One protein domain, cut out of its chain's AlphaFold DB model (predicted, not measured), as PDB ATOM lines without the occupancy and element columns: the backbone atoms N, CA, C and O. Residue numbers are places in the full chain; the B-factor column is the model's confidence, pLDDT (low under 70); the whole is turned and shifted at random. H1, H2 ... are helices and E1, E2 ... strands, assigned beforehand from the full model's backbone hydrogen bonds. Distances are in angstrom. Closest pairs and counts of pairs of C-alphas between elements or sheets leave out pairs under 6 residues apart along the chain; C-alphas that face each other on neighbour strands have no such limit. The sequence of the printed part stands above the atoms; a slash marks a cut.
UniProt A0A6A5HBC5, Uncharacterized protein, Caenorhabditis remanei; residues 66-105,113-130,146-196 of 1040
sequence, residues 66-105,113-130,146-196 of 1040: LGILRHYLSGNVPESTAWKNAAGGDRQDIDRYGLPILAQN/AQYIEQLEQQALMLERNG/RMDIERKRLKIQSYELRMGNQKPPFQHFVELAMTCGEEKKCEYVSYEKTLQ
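AT A GLANCE: This is residues 66 to 105, 113 to 130 and 146 to 196 of the 1040 residues of an uncharacterized protein of Caenorhabditis remanei (UniProt A0A6A5HBC5). A strongly twisted sheet of three strands has short helix H1 over its edge strand E1; H3 meets H1 near one end, with H2 side by side beyond it. At the opposite end residues 179 to 184 stick out. The 109 printed residues include E1, H1, H2, H3, E2, E3; the sheet, E1 E2 E3, is antiparallel. The class is mixed, only just compact, close to loose: radius of gyration of the C-alphas 15.3 A, spans 43 by 35 by 32 A.

IN THESE COORDINATES: E1, residues 66 to 72, begins at C-alpha 66 (91.943, 149.638, 117.868). H1 is residues 79 to 86, H2 113 to 129, H3 146 to 163 (26.2 A), E2 170 to 180 (30.4 A). E3, 183 to 190, ends at C-alpha 190 (86.690, 160.839, 115.541).

HOW THE PARTS SIT: N 69 and O 173 of E1 and E2 are 2.8 A apart, as are N 178 and O 185 in hairpin E2 and E3. H1 is on the sheet, height 8.9 A. H3 touches H1 with residues 147 to 151 alone, about perpendicular at 89 degrees; closest C-alphas Ser 80 and Met 147, 5.3 A. H2 touches H3, a shallow tilt of 17 degrees, opposite ways; closest C-alphas Ile 116 and Ile 156, 5.4 A. In H1, H2 and H3 every O i to N i+4 pair is within hydrogen-bond range.

THE WHOLE: The printed part has two cuts: across the first, the C-alphas of residues 105 and 113 are 20.2 A apart, and across the second, those of residues 130 and 146 are 9.1 A apart. Residues 102 to 105 and 182 to 183 have pLDDT under 70.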
ATOM      1  N   LEU A  66      92.968 148.602 117.990       86.88
ATOM      2  CA  LEU A  66      91.943 149.638 117.868       86.88
ATOM      3  C   LEU A  66      91.013 149.597 119.085       86.88
ATOM      4  O   LEU A  66      90.746 148.525 119.629       86.88
ATOM      5  N   GLY A  67      90.490 150.754 119.484       88.31
ATOM      6  CA  GLY A  67      89.453 150.835 120.510       88.31
ATOM      7  C   GLY A  67      88.862 152.235 120.663       88.31
ATOM      8  O   GLY A  67      89.458 153.230 120.252       88.31
ATOM      9  N   ILE A  68      87.651 152.310 121.212       88.81
ATOM     10  CA  ILE A  68      86.856 153.534 121.330       88.81
ATOM     11  C   ILE A  68      86.999 154.093 122.747       88.81
ATOM     12  O   ILE A  68      86.519 153.516 123.725       88.81
ATOM     13  N   LEU A  69      87.650 155.246 122.851       89.50
ATOM     14  CA  LEU A  69      87.796 156.025 124.071       89.50
ATOM     15  C   LEU A  69      86.576 156.925 124.291       89.50
ATOM     16  O   LEU A  69      86.047 157.532 123.353       89.50
ATOM     17  N   ARG A  70      86.167 157.064 125.555       88.88
ATOM     18  CA  ARG A  70      85.057 157.934 125.975       88.88
ATOM     19  C   ARG A  70      85.610 159.215 126.595       88.88
ATOM     20  O   ARG A  70      86.153 159.185 127.698       88.88
ATOM     21  N   HIS A  71      85.468 160.339 125.897       86.75
ATOM     22  CA  HIS A  71      85.919 161.653 126.356       86.75
ATOM     23  C   HIS A  71      84.738 162.453 126.920       86.75
ATOM     24  O   HIS A  71      83.908 162.959 126.164       86.75
ATOM     25  N   TYR A  72      84.661 162.592 128.245       86.00
ATOM     26  CA  TYR A  72      83.630 163.399 128.906       86.00
ATOM     27  C   TYR A  72      83.831 164.889 128.601       86.00
ATOM     28  O   TYR A  72      84.955 165.383 128.574       86.00
ATOM     29  N   LEU A  73      82.740 165.607 128.330       81.62
ATOM     30  CA  LEU A  73      82.773 167.027 127.954       81.62
ATOM     31  C   LEU A  73      82.761 167.973 129.164       81.62
ATOM     32  O   LEU A  73      83.111 169.143 129.031       81.62
ATOM     33  N   SER A  74      82.334 167.481 130.327       72.25
ATOM     34  CA  SER A  74      82.188 168.247 131.565       72.25
ATOM     35  C   SER A  74      82.072 167.313 132.770       72.25
ATOM     36  O   SER A  74      81.423 166.271 132.663       72.25
ATOM     37  N   GLY A  75      82.614 167.723 133.919       75.06
ATOM     38  CA  GLY A  75      82.626 166.928 135.152       75.06
ATOM     39  C   GLY A  75      83.821 165.972 135.247       75.06
ATOM     40  O   GLY A  75      84.666 165.918 134.354       75.06
ATOM     41  N   ASN A  76      83.900 165.230 136.352       78.38
ATOM     42  CA  ASN A  76      84.948 164.231 136.561       78.38
ATOM     43  C   ASN A  76      84.697 162.998 135.678       78.38
ATOM     44  O   ASN A  76      83.562 162.537 135.563       78.38
ATOM     45  N   VAL A  77      85.758 162.435 135.094       84.81
ATOM     46  CA  VAL A  77      85.681 161.149 134.385       84.81
ATOM     47  C   VAL A  77      85.483 160.028 135.421       84.81
ATOM     48  O   VAL A  77      86.282 159.964 136.357       84.81
ATOM     49  N   PRO A  78      84.474 159.144 135.281       88.25
ATOM     50  CA  PRO A  78      84.280 158.008 136.189       88.25
ATOM     51  C   PRO A  78      85.497 157.077 136.217       88.25
ATOM     52  O   PRO A  78      86.133 156.870 135.177       88.25
ATOM     53  N   GLU A  79      85.826 156.490 137.369       84.94
ATOM     54  CA  GLU A  79      87.112 155.796 137.556       84.94
ATOM     55  C   GLU A  79      87.232 154.561 136.651       84.94
ATOM     56  O   GLU A  79      88.250 154.369 135.983       84.94
ATOM     57  N   SER A  80      86.153 153.787 136.512       81.12
ATOM     58  CA  SER A  80      86.078 152.650 135.588       81.12
ATOM     59  C   SER A  80      86.181 153.067 134.115       81.12
ATOM     60  O   SER A  80      86.637 152.272 133.291       81.12
ATOM     61  N   THR A  81      85.818 154.310 133.763       85.38
ATOM     62  CA  THR A  81      86.026 154.849 132.408       85.38
ATOM     63  C   THR A  81      87.462 155.324 132.208       85.38
ATOM     64  O   THR A  81      88.040 155.051 131.158       85.38
ATOM     65  N   ALA A  82      88.068 155.984 133.198       85.56
ATOM     66  CA  ALA A  82      89.474 156.379 133.144       85.56
ATOM     67  C   ALA A  82      90.392 155.149 133.012       85.56
ATOM     68  O   ALA A  82      91.238 155.103 132.117       85.56
ATOM     69  N   TRP A  83      90.146 154.112 133.822       83.81
ATOM     70  CA  TRP A  83      90.812 152.809 133.734       83.81
ATOM     71  C   TRP A  83      90.629 152.164 132.354       83.81
ATOM     72  O   TRP A  83      91.602 151.755 131.719       83.81
ATOM     73  N   LYS A  84      89.393 152.130 131.838       82.62
ATOM     74  CA  LYS A  84      89.096 151.529 130.531       82.62
ATOM     75  C   LYS A  84      89.749 152.285 129.375       82.62
ATOM     76  O   LYS A  84      90.272 151.648 128.467       82.62
ATOM     77  N   ASN A  85      89.765 153.618 129.416       86.75
ATOM     78  CA  ASN A  85      90.460 154.437 128.425       86.75
ATOM     79  C   ASN A  85      91.978 154.165 128.449       86.75
ATOM     80  O   ASN A  85      92.578 153.996 127.393       86.75
ATOM     81  N   ALA A  86      92.594 154.049 129.634       83.44
ATOM     82  CA  ALA A  86      94.008 153.680 129.758       83.44
ATOM     83  C   ALA A  86      94.303 152.273 129.190       83.44
ATOM     84  O   ALA A  86      95.345 152.061 128.567       83.44
ATOM     85  N   ALA A  87      93.354 151.340 129.329       79.31
ATOM     86  CA  ALA A  87      93.393 149.994 128.751       79.31
ATOM     87  C   ALA A  87      93.043 149.918 127.241       79.31
ATOM     88  O   ALA A  87      92.931 148.815 126.702       79.31
ATOM     89  N   GLY A  88      92.873 151.057 126.552       80.12
ATOM     90  CA  GLY A  88      92.611 151.139 125.106       80.12
ATOM     91  C   GLY A  88      91.137 151.297 124.698       80.12
ATOM     92  O   GLY A  88      90.849 151.404 123.510       80.12
ATOM     93  N   GLY A  89      90.196 151.357 125.647       86.75
ATOM     94  CA  GLY A  89      88.784 151.678 125.393       86.75
ATOM     95  C   GLY A  89      87.848 150.484 125.163       86.75
ATOM     96  O   GLY A  89      88.076 149.368 125.627       86.75
ATOM     97  N   ASP A  90      86.725 150.742 124.489       83.38
ATOM     98  CA  ASP A  90      85.802 149.725 123.970       83.38
ATOM     99  C   ASP A  90      86.356 149.109 122.673       83.38
ATOM    100  O   ASP A  90      86.553 149.819 121.693       83.38
ATOM    101  N   ARG A  91      86.592 147.792 122.642       78.00
ATOM    102  CA  ARG A  91      87.143 147.087 121.461       78.00
ATOM    103  C   ARG A  91      86.096 146.686 120.412       78.00
ATOM    104  O   ARG A  91      86.446 146.202 119.344       78.00
ATOM    105  N   GLN A  92      84.821 146.898 120.722       78.06
ATOM    106  CA  GLN A  92      83.665 146.563 119.891       78.06
ATOM    107  C   GLN A  92      82.876 147.836 119.587       78.06
ATOM    108  O   GLN A  92      82.928 148.797 120.354       78.06
ATOM    109  N   ASP A  93      82.143 147.842 118.477       82.00
ATOM    110  CA  ASP A  93      81.362 148.999 118.050       82.00
ATOM    111  C   ASP A  93      80.187 149.305 118.999       82.00
ATOM    112  O   ASP A  93      79.453 148.414 119.443       82.00
ATOM    113  N   ILE A  94      80.015 150.591 119.321       85.12
ATOM    114  CA  ILE A  94      79.055 151.087 120.317       85.12
ATOM    115  C   ILE A  94      78.135 152.156 119.727       85.12
ATOM    116  O   ILE A  94      78.536 152.970 118.898       85.12
ATOM    117  N   ASP A  95      76.886 152.188 120.185       85.56
ATOM    118  CA  ASP A  95      75.943 153.248 119.848       85.56
ATOM    119  C   ASP A  95      76.362 154.600 120.461       85.56
ATOM    120  O   ASP A  95      77.308 154.710 121.248       85.56
ATOM    121  N   ARG A  96      75.635 155.672 120.120       87.69
ATOM    122  CA  ARG A  96      75.907 157.023 120.650       87.69
ATOM    123  C   ARG A  96      75.836 157.123 122.181       87.69
ATOM    124  O   ARG A  96      76.353 158.092 122.720       87.69
ATOM    125  N   TYR A  97      75.213 156.169 122.871       88.31
ATOM    126  CA  TYR A  97      75.099 156.113 124.331       88.31
ATOM    127  C   TYR A  97      76.196 155.248 124.965       88.31
ATOM    128  O   TYR A  97      76.271 155.137 126.185       88.31
ATOM    129  N   GLY A  98      77.075 154.649 124.157       82.94
ATOM    130  CA  GLY A  98      78.150 153.786 124.628       82.94
ATOM    131  C   GLY A  98      77.670 152.392 125.041       82.94
ATOM    132  O   GLY A  98      78.315 151.747 125.876       82.94
ATOM    133  N   LEU A  99      76.549 151.927 124.487       83.88
ATOM    134  CA  LEU A  99      76.090 150.540 124.578       83.88
ATOM    135  C   LEU A  99      76.558 149.770 123.331       83.88
ATOM    136  O   LEU A  99      76.594 150.363 122.257       83.88
ATOM    137  N   PRO A 100      76.911 148.475 123.422       74.69
ATOM    138  CA  PRO A 100      77.334 147.703 122.253       74.69
ATOM    139  C   PRO A 100      76.224 147.636 121.199       74.69
ATOM    140  O   PRO A 100      75.045 147.511 121.541       74.69
ATOM    141  N   ILE A 101      76.606 147.687 119.923       72.50
ATOM    142  CA  ILE A 101      75.701 147.405 118.806       72.50
ATOM    143  C   ILE A 101      75.517 145.880 118.728       72.50
ATOM    144  O   ILE A 101      76.484 145.126 118.800       72.50
ATOM    145  N   LEU A 102      74.265 145.419 118.651       62.53
ATOM    146  CA  LEU A 102      73.900 144.007 118.808       62.53
ATOM    147  C   LEU A 102      73.314 143.442 117.510       62.53
ATOM    148  O   LEU A 102      72.361 144.001 116.964       62.53
ATOM    149  N   ALA A 103      73.836 142.301 117.056       53.03
ATOM    150  CA  ALA A 103      73.291 141.569 115.917       53.03
ATOM    151  C   ALA A 103      71.933 140.927 116.271       53.03
ATOM    152  O   ALA A 103      71.809 140.204 117.262       53.03
ATOM    153  N   GLN A 104      70.904 141.161 115.448       51.19
ATOM    154  CA  GLN A 104      69.552 140.621 115.655       51.19
ATOM    155  C   GLN A 104      69.453 139.146 115.224       51.19
ATOM    156  O   GLN A 104      68.814 138.808 114.229       51.19
ATOM    157  N   ASN A 105      70.076 138.249 115.991       44.47
ATOM    158  CA  ASN A 105      70.149 136.804 115.724       44.47
ATOM    159  C   ASN A 105      68.831 136.042 116.019       44.47
ATOM    160  O   ASN A 105      68.840 134.990 116.655       44.47
ATOM    161  N   ALA A 113      64.221 148.645 129.478       81.06
ATOM    162  CA  ALA A 113      63.709 148.594 130.849       81.06
ATOM    163  C   ALA A 113      64.054 147.275 131.572       81.06
ATOM    164  O   ALA A 113      64.471 147.300 132.726       81.06
ATOM    165  N   GLN A 114      63.959 146.130 130.887       79.94
ATOM    166  CA  GLN A 114      64.347 144.826 131.445       79.94
ATOM    167  C   GLN A 114      65.870 144.717 131.638       79.94
ATOM    168  O   GLN A 114      66.327 144.091 132.595       79.94
ATOM    169  N   TYR A 115      66.668 145.353 130.771       80.19
ATOM    170  CA  TYR A 115      68.115 145.469 130.984       80.19
ATOM    171  C   TYR A 115      68.469 146.366 132.175       80.19
ATOM    172  O   TYR A 115      69.410 146.038 132.897       80.19
ATOM    173  N   ILE A 116      67.737 147.463 132.396       81.44
ATOM    174  CA  ILE A 116      67.905 148.323 133.576       81.44
ATOM    175  C   ILE A 116      67.587 147.532 134.845       81.44
ATOM    176  O   ILE A 116      68.486 147.367 135.665       81.44
ATOM    177  N   GLU A 117      66.392 146.942 134.953       82.25
ATOM    178  CA  GLU A 117      65.966 146.177 136.136       82.25
ATOM    179  C   GLU A 117      66.980 145.073 136.492       82.25
ATOM    180  O   GLU A 117      67.401 144.926 137.642       82.25
ATOM    181  N   GLN A 118      67.459 144.323 135.493       80.94
ATOM    182  CA  GLN A 118      68.439 143.263 135.724       80.94
ATOM    183  C   GLN A 118      69.827 143.802 136.128       80.94
ATOM    184  O   GLN A 118      70.537 143.157 136.905       80.94
ATOM    185  N   LEU A 119      70.242 144.970 135.625       80.19
ATOM    186  CA  LEU A 119      71.490 145.617 136.041       80.19
ATOM    187  C   LEU A 119      71.383 146.233 137.442       80.19
ATOM    188  O   LEU A 119      72.361 146.168 138.187       80.19
ATOM    189  N   GLU A 120      70.220 146.765 137.820       84.62
ATOM    190  CA  GLU A 120      69.922 147.266 139.166       84.62
ATOM    191  C   GLU A 120      69.951 146.129 140.188       84.62
ATOM    192  O   GLU A 120      70.671 146.217 141.182       84.62
ATOM    193  N   GLN A 121      69.274 145.009 139.906       83.81
ATOM    194  CA  GLN A 121      69.342 143.796 140.731       83.81
ATOM    195  C   GLN A 121      70.792 143.302 140.897       83.81
ATOM    196  O   GLN A 121      71.197 142.912 141.994       83.81
ATOM    197  N   GLN A 122      71.610 143.352 139.838       80.81
ATOM    198  CA  GLN A 122      73.029 142.986 139.910       80.81
ATOM    199  C   GLN A 122      73.873 143.991 140.711       80.81
ATOM    200  O   GLN A 122      74.755 143.563 141.454       80.81
ATOM    201  N   ALA A 123      73.615 145.297 140.598       82.88
ATOM    202  CA  ALA A 123      74.294 146.324 141.389       82.88
ATOM    203  C   ALA A 123      73.944 146.200 142.882       82.88
ATOM    204  O   ALA A 123      74.845 146.108 143.711       82.88
ATOM    205  N   LEU A 124      72.656 146.062 143.214       86.94
ATOM    206  CA  LEU A 124      72.167 145.810 144.573       86.94
ATOM    207  C   LEU A 124      72.752 144.522 145.169       86.94
ATOM    208  O   LEU A 124      73.115 144.493 146.345       86.94
ATOM    209  N   MET A 125      72.891 143.456 144.372       81.81
ATOM    210  CA  MET A 125      73.571 142.240 144.823       81.81
ATOM    211  C   MET A 125      75.067 142.450 145.063       81.81
ATOM    212  O   MET A 125      75.577 141.884 146.023       81.81
ATOM    213  N   LEU A 126      75.784 143.228 144.249       82.00
ATOM    214  CA  LEU A 126      77.193 143.547 144.518       82.00
ATOM    215  C   LEU A 126      77.321 144.363 145.812       82.00
ATOM    216  O   LEU A 126      78.017 143.937 146.729       82.00
ATOM    217  N   GLU A 127      76.566 145.458 145.920       85.38
ATOM    218  CA  GLU A 127      76.549 146.364 147.075       85.38
ATOM    219  C   GLU A 127      76.188 145.644 148.388       85.38
ATOM    220  O   GLU A 127      76.776 145.932 149.430       85.38
ATOM    221  N   ARG A 128      75.286 144.651 148.346       83.31
ATOM    222  CA  ARG A 128      74.932 143.813 149.507       83.31
ATOM    223  C   ARG A 128      75.964 142.724 149.831       83.31
ATOM    224  O   ARG A 128      76.062 142.318 150.986       83.31
ATOM    225  N   ASN A 129      76.673 142.193 148.834       79.75
ATOM    226  CA  ASN A 129      77.579 141.051 149.013       79.75
ATOM    227  C   ASN A 129      79.017 141.443 149.375       79.75
ATOM    228  O   ASN A 129      79.740 140.581 149.880       79.75
ATOM    229  N   GLY A 130      79.413 142.690 149.106       77.81
ATOM    230  CA  GLY A 130      80.754 143.212 149.361       77.81
ATOM    231  C   GLY A 130      81.855 142.602 148.475       77.81
ATOM    232  O   GLY A 130      81.596 141.694 147.673       77.81
ATOM    233  N   ARG A 146      84.458 148.180 143.778       84.75
ATOM    234  CA  ARG A 146      83.897 149.531 143.578       84.75
ATOM    235  C   ARG A 146      83.764 149.880 142.090       84.75
ATOM    236  O   ARG A 146      82.722 150.393 141.684       84.75
ATOM    237  N   MET A 147      84.783 149.584 141.278       83.12
ATOM    238  CA  MET A 147      84.733 149.792 139.825       83.12
ATOM    239  C   MET A 147      83.672 148.916 139.146       83.12
ATOM    240  O   MET A 147      83.075 149.361 138.169       83.12
ATOM    241  N   ASP A 148      83.396 147.709 139.642       80.75
ATOM    242  CA  ASP A 148      82.327 146.855 139.113       80.75
ATOM    243  C   ASP A 148      80.940 147.465 139.346       80.75
ATOM    244  O   ASP A 148      80.133 147.520 138.415       80.75
ATOM    245  N   ILE A 149      80.683 147.979 140.554       84.88
ATOM    246  CA  ILE A 149      79.442 148.690 140.897       84.88
ATOM    247  C   ILE A 149      79.290 149.955 140.036       84.88
ATOM    248  O   ILE A 149      78.236 150.166 139.431       84.88
ATOM    249  N   GLU A 150      80.347 150.767 139.907       87.56
ATOM    250  CA  GLU A 150      80.335 151.957 139.044       87.56
ATOM    251  C   GLU A 150      80.048 151.576 137.578       87.56
ATOM    252  O   GLU A 150      79.178 152.169 136.941       87.56
ATOM    253  N   ARG A 151      80.685 150.516 137.060       85.25
ATOM    254  CA  ARG A 151      80.482 150.022 135.687       85.25
ATOM    255  C   ARG A 151      79.048 149.537 135.435       85.25
ATOM    256  O   ARG A 151      78.559 149.679 134.313       85.25
ATOM    257  N   LYS A 152      78.355 148.987 136.443       84.31
ATOM    258  CA  LYS A 152      76.916 148.652 136.356       84.31
ATOM    259  C   LYS A 152      76.058 149.919 136.318       84.31
ATOM    260  O   LYS A 152      75.255 150.065 135.398       84.31
ATOM    261  N   ARG A 153      76.278 150.854 137.252       88.88
ATOM    262  CA  ARG A 153      75.538 152.127 137.359       88.88
ATOM    263  C   ARG A 153      75.679 153.000 136.099       88.88
ATOM    264  O   ARG A 153      74.678 153.474 135.573       88.88
ATOM    265  N   LEU A 154      76.881 153.116 135.527       87.75
ATOM    266  CA  LEU A 154      77.110 153.810 134.248       87.75
ATOM    267  C   LEU A 154      76.407 153.131 133.060       87.75
ATOM    268  O   LEU A 154      75.986 153.803 132.115       87.75
ATOM    269  N   LYS A 155      76.270 151.797 133.084       87.12
ATOM    270  CA  LYS A 155      75.556 151.075 132.024       87.12
ATOM    271  C   LYS A 155      74.041 151.275 132.128       87.12
ATOM    272  O   LYS A 155      73.423 151.477 131.089       87.12
ATOM    273  N   ILE A 156      73.475 151.307 133.339       86.56
ATOM    274  CA  ILE A 156      72.077 151.721 133.583       86.56
ATOM    275  C   ILE A 156      71.846 153.120 133.000       86.56
ATOM    276  O   ILE A 156      71.014 153.269 132.109       86.56
ATOM    277  N   GLN A 157      72.681 154.096 133.374       89.06
ATOM    278  CA  GLN A 157      72.602 155.469 132.859       89.06
ATOM    279  C   GLN A 157      72.655 155.540 131.322       89.06
ATOM    280  O   GLN A 157      71.961 156.344 130.703       89.06
ATOM    281  N   SER A 158      73.442 154.673 130.680       88.75
ATOM    282  CA  SER A 158      73.507 154.598 129.215       88.75
ATOM    283  C   SER A 158      72.181 154.122 128.589       88.75
ATOM    284  O   SER A 158      71.791 154.646 127.546       88.75
ATOM    285  N   TYR A 159      71.457 153.189 129.224       86.56
ATOM    286  CA  TYR A 159      70.106 152.792 128.795       86.56
ATOM    287  C   TYR A 159      69.059 153.879 129.098       86.56
ATOM    288  O   TYR A 159      68.232 154.170 128.239       86.56
ATOM    289  N   GLU A 160      69.114 154.543 130.258       90.44
ATOM    290  CA  GLU A 160      68.212 155.662 130.594       90.44
ATOM    291  C   GLU A 160      68.316 156.808 129.572       90.44
ATOM    292  O   GLU A 160      67.308 157.279 129.035       90.44
ATOM    293  N   LEU A 161      69.550 157.216 129.242       90.94
ATOM    294  CA  LEU A 161      69.830 158.220 128.213       90.94
ATOM    295  C   LEU A 161      69.300 157.785 126.838       90.94
ATOM    296  O   LEU A 161      68.837 158.640 126.078       90.94
ATOM    297  N   ARG A 162      69.335 156.481 126.526       89.75
ATOM    298  CA  ARG A 162      68.813 155.921 125.273       89.75
ATOM    299  C   ARG A 162      67.289 155.949 125.215       89.75
ATOM    300  O   ARG A 162      66.753 156.480 124.242       89.75
ATOM    301  N   MET A 163      66.602 155.470 126.255       87.25
ATOM    302  CA  MET A 163      65.137 155.522 126.351       87.25
ATOM    303  C   MET A 163      64.614 156.965 126.300       87.25
ATOM    304  O   MET A 163      63.630 157.243 125.620       87.25
ATOM    305  N   GLY A 164      65.302 157.902 126.961       88.38
ATOM    306  CA  GLY A 164      64.972 159.330 126.919       88.38
ATOM    307  C   GLY A 164      65.471 160.087 125.676       88.38
ATOM    308  O   GLY A 164      65.261 161.296 125.600       88.38
ATOM    309  N   ASN A 165      66.167 159.428 124.738       88.75
ATOM    310  CA  ASN A 165      66.845 160.025 123.570       88.75
ATOM    311  C   ASN A 165      67.737 161.252 123.900       88.75
ATOM    312  O   ASN A 165      67.919 162.170 123.093       88.75
ATOM    313  N   GLN A 166      68.298 161.289 125.108       91.44
ATOM    314  CA  GLN A 166      69.011 162.447 125.642       91.44
ATOM    315  C   GLN A 166      70.416 162.588 125.035       91.44
ATOM    316  O   GLN A 166      70.941 161.688 124.373       91.44
ATOM    317  N   LYS A 167      71.074 163.735 125.237       88.19
ATOM    318  CA  LYS A 167      72.467 163.900 124.798       88.19
ATOM    319  C   LYS A 167      73.416 163.315 125.861       88.19
ATOM    320  O   LYS A 167      73.357 163.770 127.000       88.19
ATOM    321  N   PRO A 168      74.295 162.353 125.519       89.62
ATOM    322  CA  PRO A 168      75.256 161.794 126.469       89.62
ATOM    323  C   PRO A 168      76.306 162.842 126.897       89.62
ATOM    324  O   PRO A 168      76.607 163.761 126.126       89.62
ATOM    325  N   PRO A 169      76.916 162.695 128.090       89.06
ATOM    326  CA  PRO A 169      77.919 163.629 128.610       89.06
ATOM    327  C   PRO A 169      79.320 163.466 127.983       89.06
ATOM    328  O   PRO A 169      80.240 164.204 128.337       89.06
ATOM    329  N   PHE A 170      79.502 162.521 127.055       89.12
ATOM    330  CA  PHE A 170      80.781 162.181 126.425       89.12
ATOM    331  C   PHE A 170      80.717 162.150 124.891       89.12
ATOM    332  O   PHE A 170      79.649 162.082 124.284       89.12
ATOM    333  N   GLN A 171      81.896 162.190 124.271       89.25
ATOM    334  CA  GLN A 171      82.134 161.917 122.852       89.25
ATOM    335  C   GLN A 171      83.025 160.681 122.682       89.25
ATOM    336  O   GLN A 171      83.748 160.294 123.603       89.25
ATOM    337  N   HIS A 172      82.976 160.076 121.495       91.06
ATOM    338  CA  HIS A 172      83.732 158.878 121.143       91.06
ATOM    339  C   HIS A 172      84.881 159.201 120.181       91.06
ATOM    340  O   HIS A 172      84.683 159.838 119.143       91.06
ATOM    341  N   PHE A 173      86.075 158.720 120.521       87.88
ATOM    342  CA  PHE A 173      87.281 158.803 119.696       87.88
ATOM    343  C   PHE A 173      87.879 157.410 119.536       87.88
ATOM    344  O   PHE A 173      87.913 156.651 120.497       87.88
ATOM    345  N   VAL A 174      88.386 157.077 118.353       87.62
ATOM    346  CA  VAL A 174      89.118 155.829 118.123       87.62
ATOM    347  C   VAL A 174      90.599 156.062 118.407       87.62
ATOM    348  O   VAL A 174      91.211 156.938 117.792       87.62
ATOM    349  N   GLU A 175      91.168 155.285 119.328       87.62
ATOM    350  CA  GLU A 175      92.612 155.090 119.470       87.62
ATOM    351  C   GLU A 175      93.074 154.026 118.466       87.62
ATOM    352  O   GLU A 175      92.510 152.934 118.404       87.62
ATOM    353  N   LEU A 176      94.128 154.333 117.708       86.12
ATOM    354  CA  LEU A 176      95.005 153.338 117.095       86.12
ATOM    355  C   LEU A 176      96.291 153.275 117.921       86.12
ATOM    356  O   LEU A 176      97.124 154.182 117.852       86.12
ATOM    357  N   ALA A 177      96.450 152.201 118.689       83.19
ATOM    358  CA  ALA A 177      97.643 151.920 119.471       83.19
ATOM    359  C   ALA A 177      98.612 151.030 118.681       83.19
ATOM    360  O   ALA A 177      98.239 149.975 118.171       83.19
ATOM    361  N   MET A 178      99.873 151.446 118.619       81.88
ATOM    362  CA  MET A 178     101.002 150.668 118.118       81.88
ATOM    363  C   MET A 178     101.920 150.312 119.288       81.88
ATOM    364  O   MET A 178     102.526 151.214 119.869       81.88
ATOM    365  N   THR A 179     102.057 149.025 119.597       79.06
ATOM    366  CA  THR A 179     102.893 148.529 120.705       79.06
ATOM    367  C   THR A 179     104.019 147.644 120.173       79.06
ATOM    368  O   THR A 179     103.775 146.732 119.383       79.06
ATOM    369  N   CYS A 180     105.260 147.909 120.584       72.56
ATOM    370  CA  CYS A 180     106.454 147.164 120.175       72.56
ATOM    371  C   CYS A 180     107.405 147.011 121.372       72.56
ATOM    372  O   CYS A 180     108.200 147.909 121.658       72.56
ATOM    373  N   GLY A 181     107.318 145.880 122.079       74.75
ATOM    374  CA  GLY A 181     107.921 145.755 123.408       74.75
ATOM    375  C   GLY A 181     107.296 146.774 124.365       74.75
ATOM    376  O   GLY A 181     106.076 146.908 124.409       74.75
ATOM    377  N   GLU A 182     108.129 147.528 125.077       65.88
ATOM    378  CA  GLU A 182     107.693 148.566 126.025       65.88
ATOM    379  C   GLU A 182     107.229 149.876 125.347       65.88
ATOM    380  O   GLU A 182     106.565 150.700 125.974       65.88
ATOM    381  N   GLU A 183     107.528 150.099 124.058       69.88
ATOM    382  CA  GLU A 183     107.066 151.303 123.354       69.88
ATOM    383  C   GLU A 183     105.589 151.186 122.917       69.88
ATOM    384  O   GLU A 183     105.301 150.539 121.907       69.88
ATOM    385  N   LYS A 184     104.669 151.898 123.592       76.94
ATOM    386  CA  LYS A 184     103.316 152.220 123.075       76.94
ATOM    387  C   LYS A 184     103.305 153.603 122.407       76.94
ATOM    388  O   LYS A 184     103.808 154.576 122.968       76.94
ATOM    389  N   LYS A 185     102.699 153.718 121.221       75.25
ATOM    390  CA  LYS A 185     102.444 154.982 120.497       75.25
ATOM    391  C   LYS A 185     100.997 155.007 120.003       75.25
ATOM    392  O   LYS A 185     100.557 154.029 119.413       75.25
ATOM    393  N   CYS A 186     100.285 156.114 120.208       76.44
ATOM    394  CA  CYS A 186      98.857 156.227 119.892       76.44
ATOM    395  C   CYS A 186      98.571 157.347 118.881       76.44
ATOM    396  O   CYS A 186      99.177 158.419 118.954       76.44
ATOM    397  N   GLU A 187      97.612 157.121 117.984       76.25
ATOM    398  CA  GLU A 187      96.998 158.145 117.126       76.25
ATOM    399  C   GLU A 187      95.473 158.149 117.353       76.25
ATOM    400  O   GLU A 187      94.881 157.089 117.551       76.25
ATOM    401  N   TYR A 188      94.833 159.328 117.349       80.00
ATOM    402  CA  TYR A 188      93.415 159.496 117.713       80.00
ATOM    403  C   TYR A 188      92.589 160.113 116.578       80.00
ATOM    404  O   TYR A 188      93.021 161.084 115.950       80.00
ATOM    405  N   VAL A 189      91.387 159.579 116.341       79.62
ATOM    406  CA  VAL A 189      90.451 160.023 115.287       79.62
ATOM    407  C   VAL A 189      89.017 160.070 115.837       79.62
ATOM    408  O   VAL A 189      88.703 159.386 116.808       79.62
ATOM    409  N   SER A 190      88.130 160.871 115.249       82.62
ATOM    410  CA  SER A 190      86.690 160.839 115.541       82.62
ATOM    411  C   SER A 190      86.065 159.478 115.194       82.62
ATOM    412  O   SER A 190      86.368 158.881 114.159       82.62
ATOM    413  N   TYR A 191      85.170 158.980 116.054       87.94
ATOM    414  CA  TYR A 191      84.424 157.745 115.797       87.94
ATOM    415  C   TYR A 191      83.248 158.012 114.839       87.94
ATOM    416  O   TYR A 191      82.131 158.312 115.253       87.94
ATOM    417  N   GLU A 192      83.544 157.957 113.537       83.56
ATOM    418  CA  GLU A 192      82.601 158.178 112.420       83.56
ATOM    419  C   GLU A 192      82.338 156.909 111.584       83.56
ATOM    420  O   GLU A 192      81.561 156.935 110.630       83.56
ATOM    421  N   LYS A 193      83.035 155.812 111.901       83.81
ATOM    422  CA  LYS A 193      83.110 154.559 111.138       83.81
ATOM    423  C   LYS A 193      83.296 153.383 112.083       83.81
ATOM    424  O   LYS A 193      83.851 153.576 113.165       83.81
ATOM    425  N   THR A 194      82.892 152.185 111.661       83.81
ATOM    426  CA  THR A 194      83.035 150.995 112.511       83.81
ATOM    427  C   THR A 194      84.503 150.630 112.726       83.81
ATOM    428  O   THR A 194      85.365 150.936 111.892       83.81
ATOM    429  N   LEU A 195      84.811 149.942 113.826       82.56
ATOM    430  CA  LEU A 195      86.173 149.483 114.099       82.56
ATOM    431  C   LEU A 195      86.675 148.542 112.997       82.56
ATOM    432  O   LEU A 195      87.828 148.663 112.578       82.56
ATOM    433  N   GLN A 196      85.802 147.695 112.439       77.56
ATOM    434  CA  GLN A 196      86.146 146.853 111.290       77.56
ATOM    435  C   GLN A 196      86.409 147.674 110.013       77.56
ATOM    436  O   GLN A 196      87.385 147.399 109.318       77.56
TER     437      GLN A 196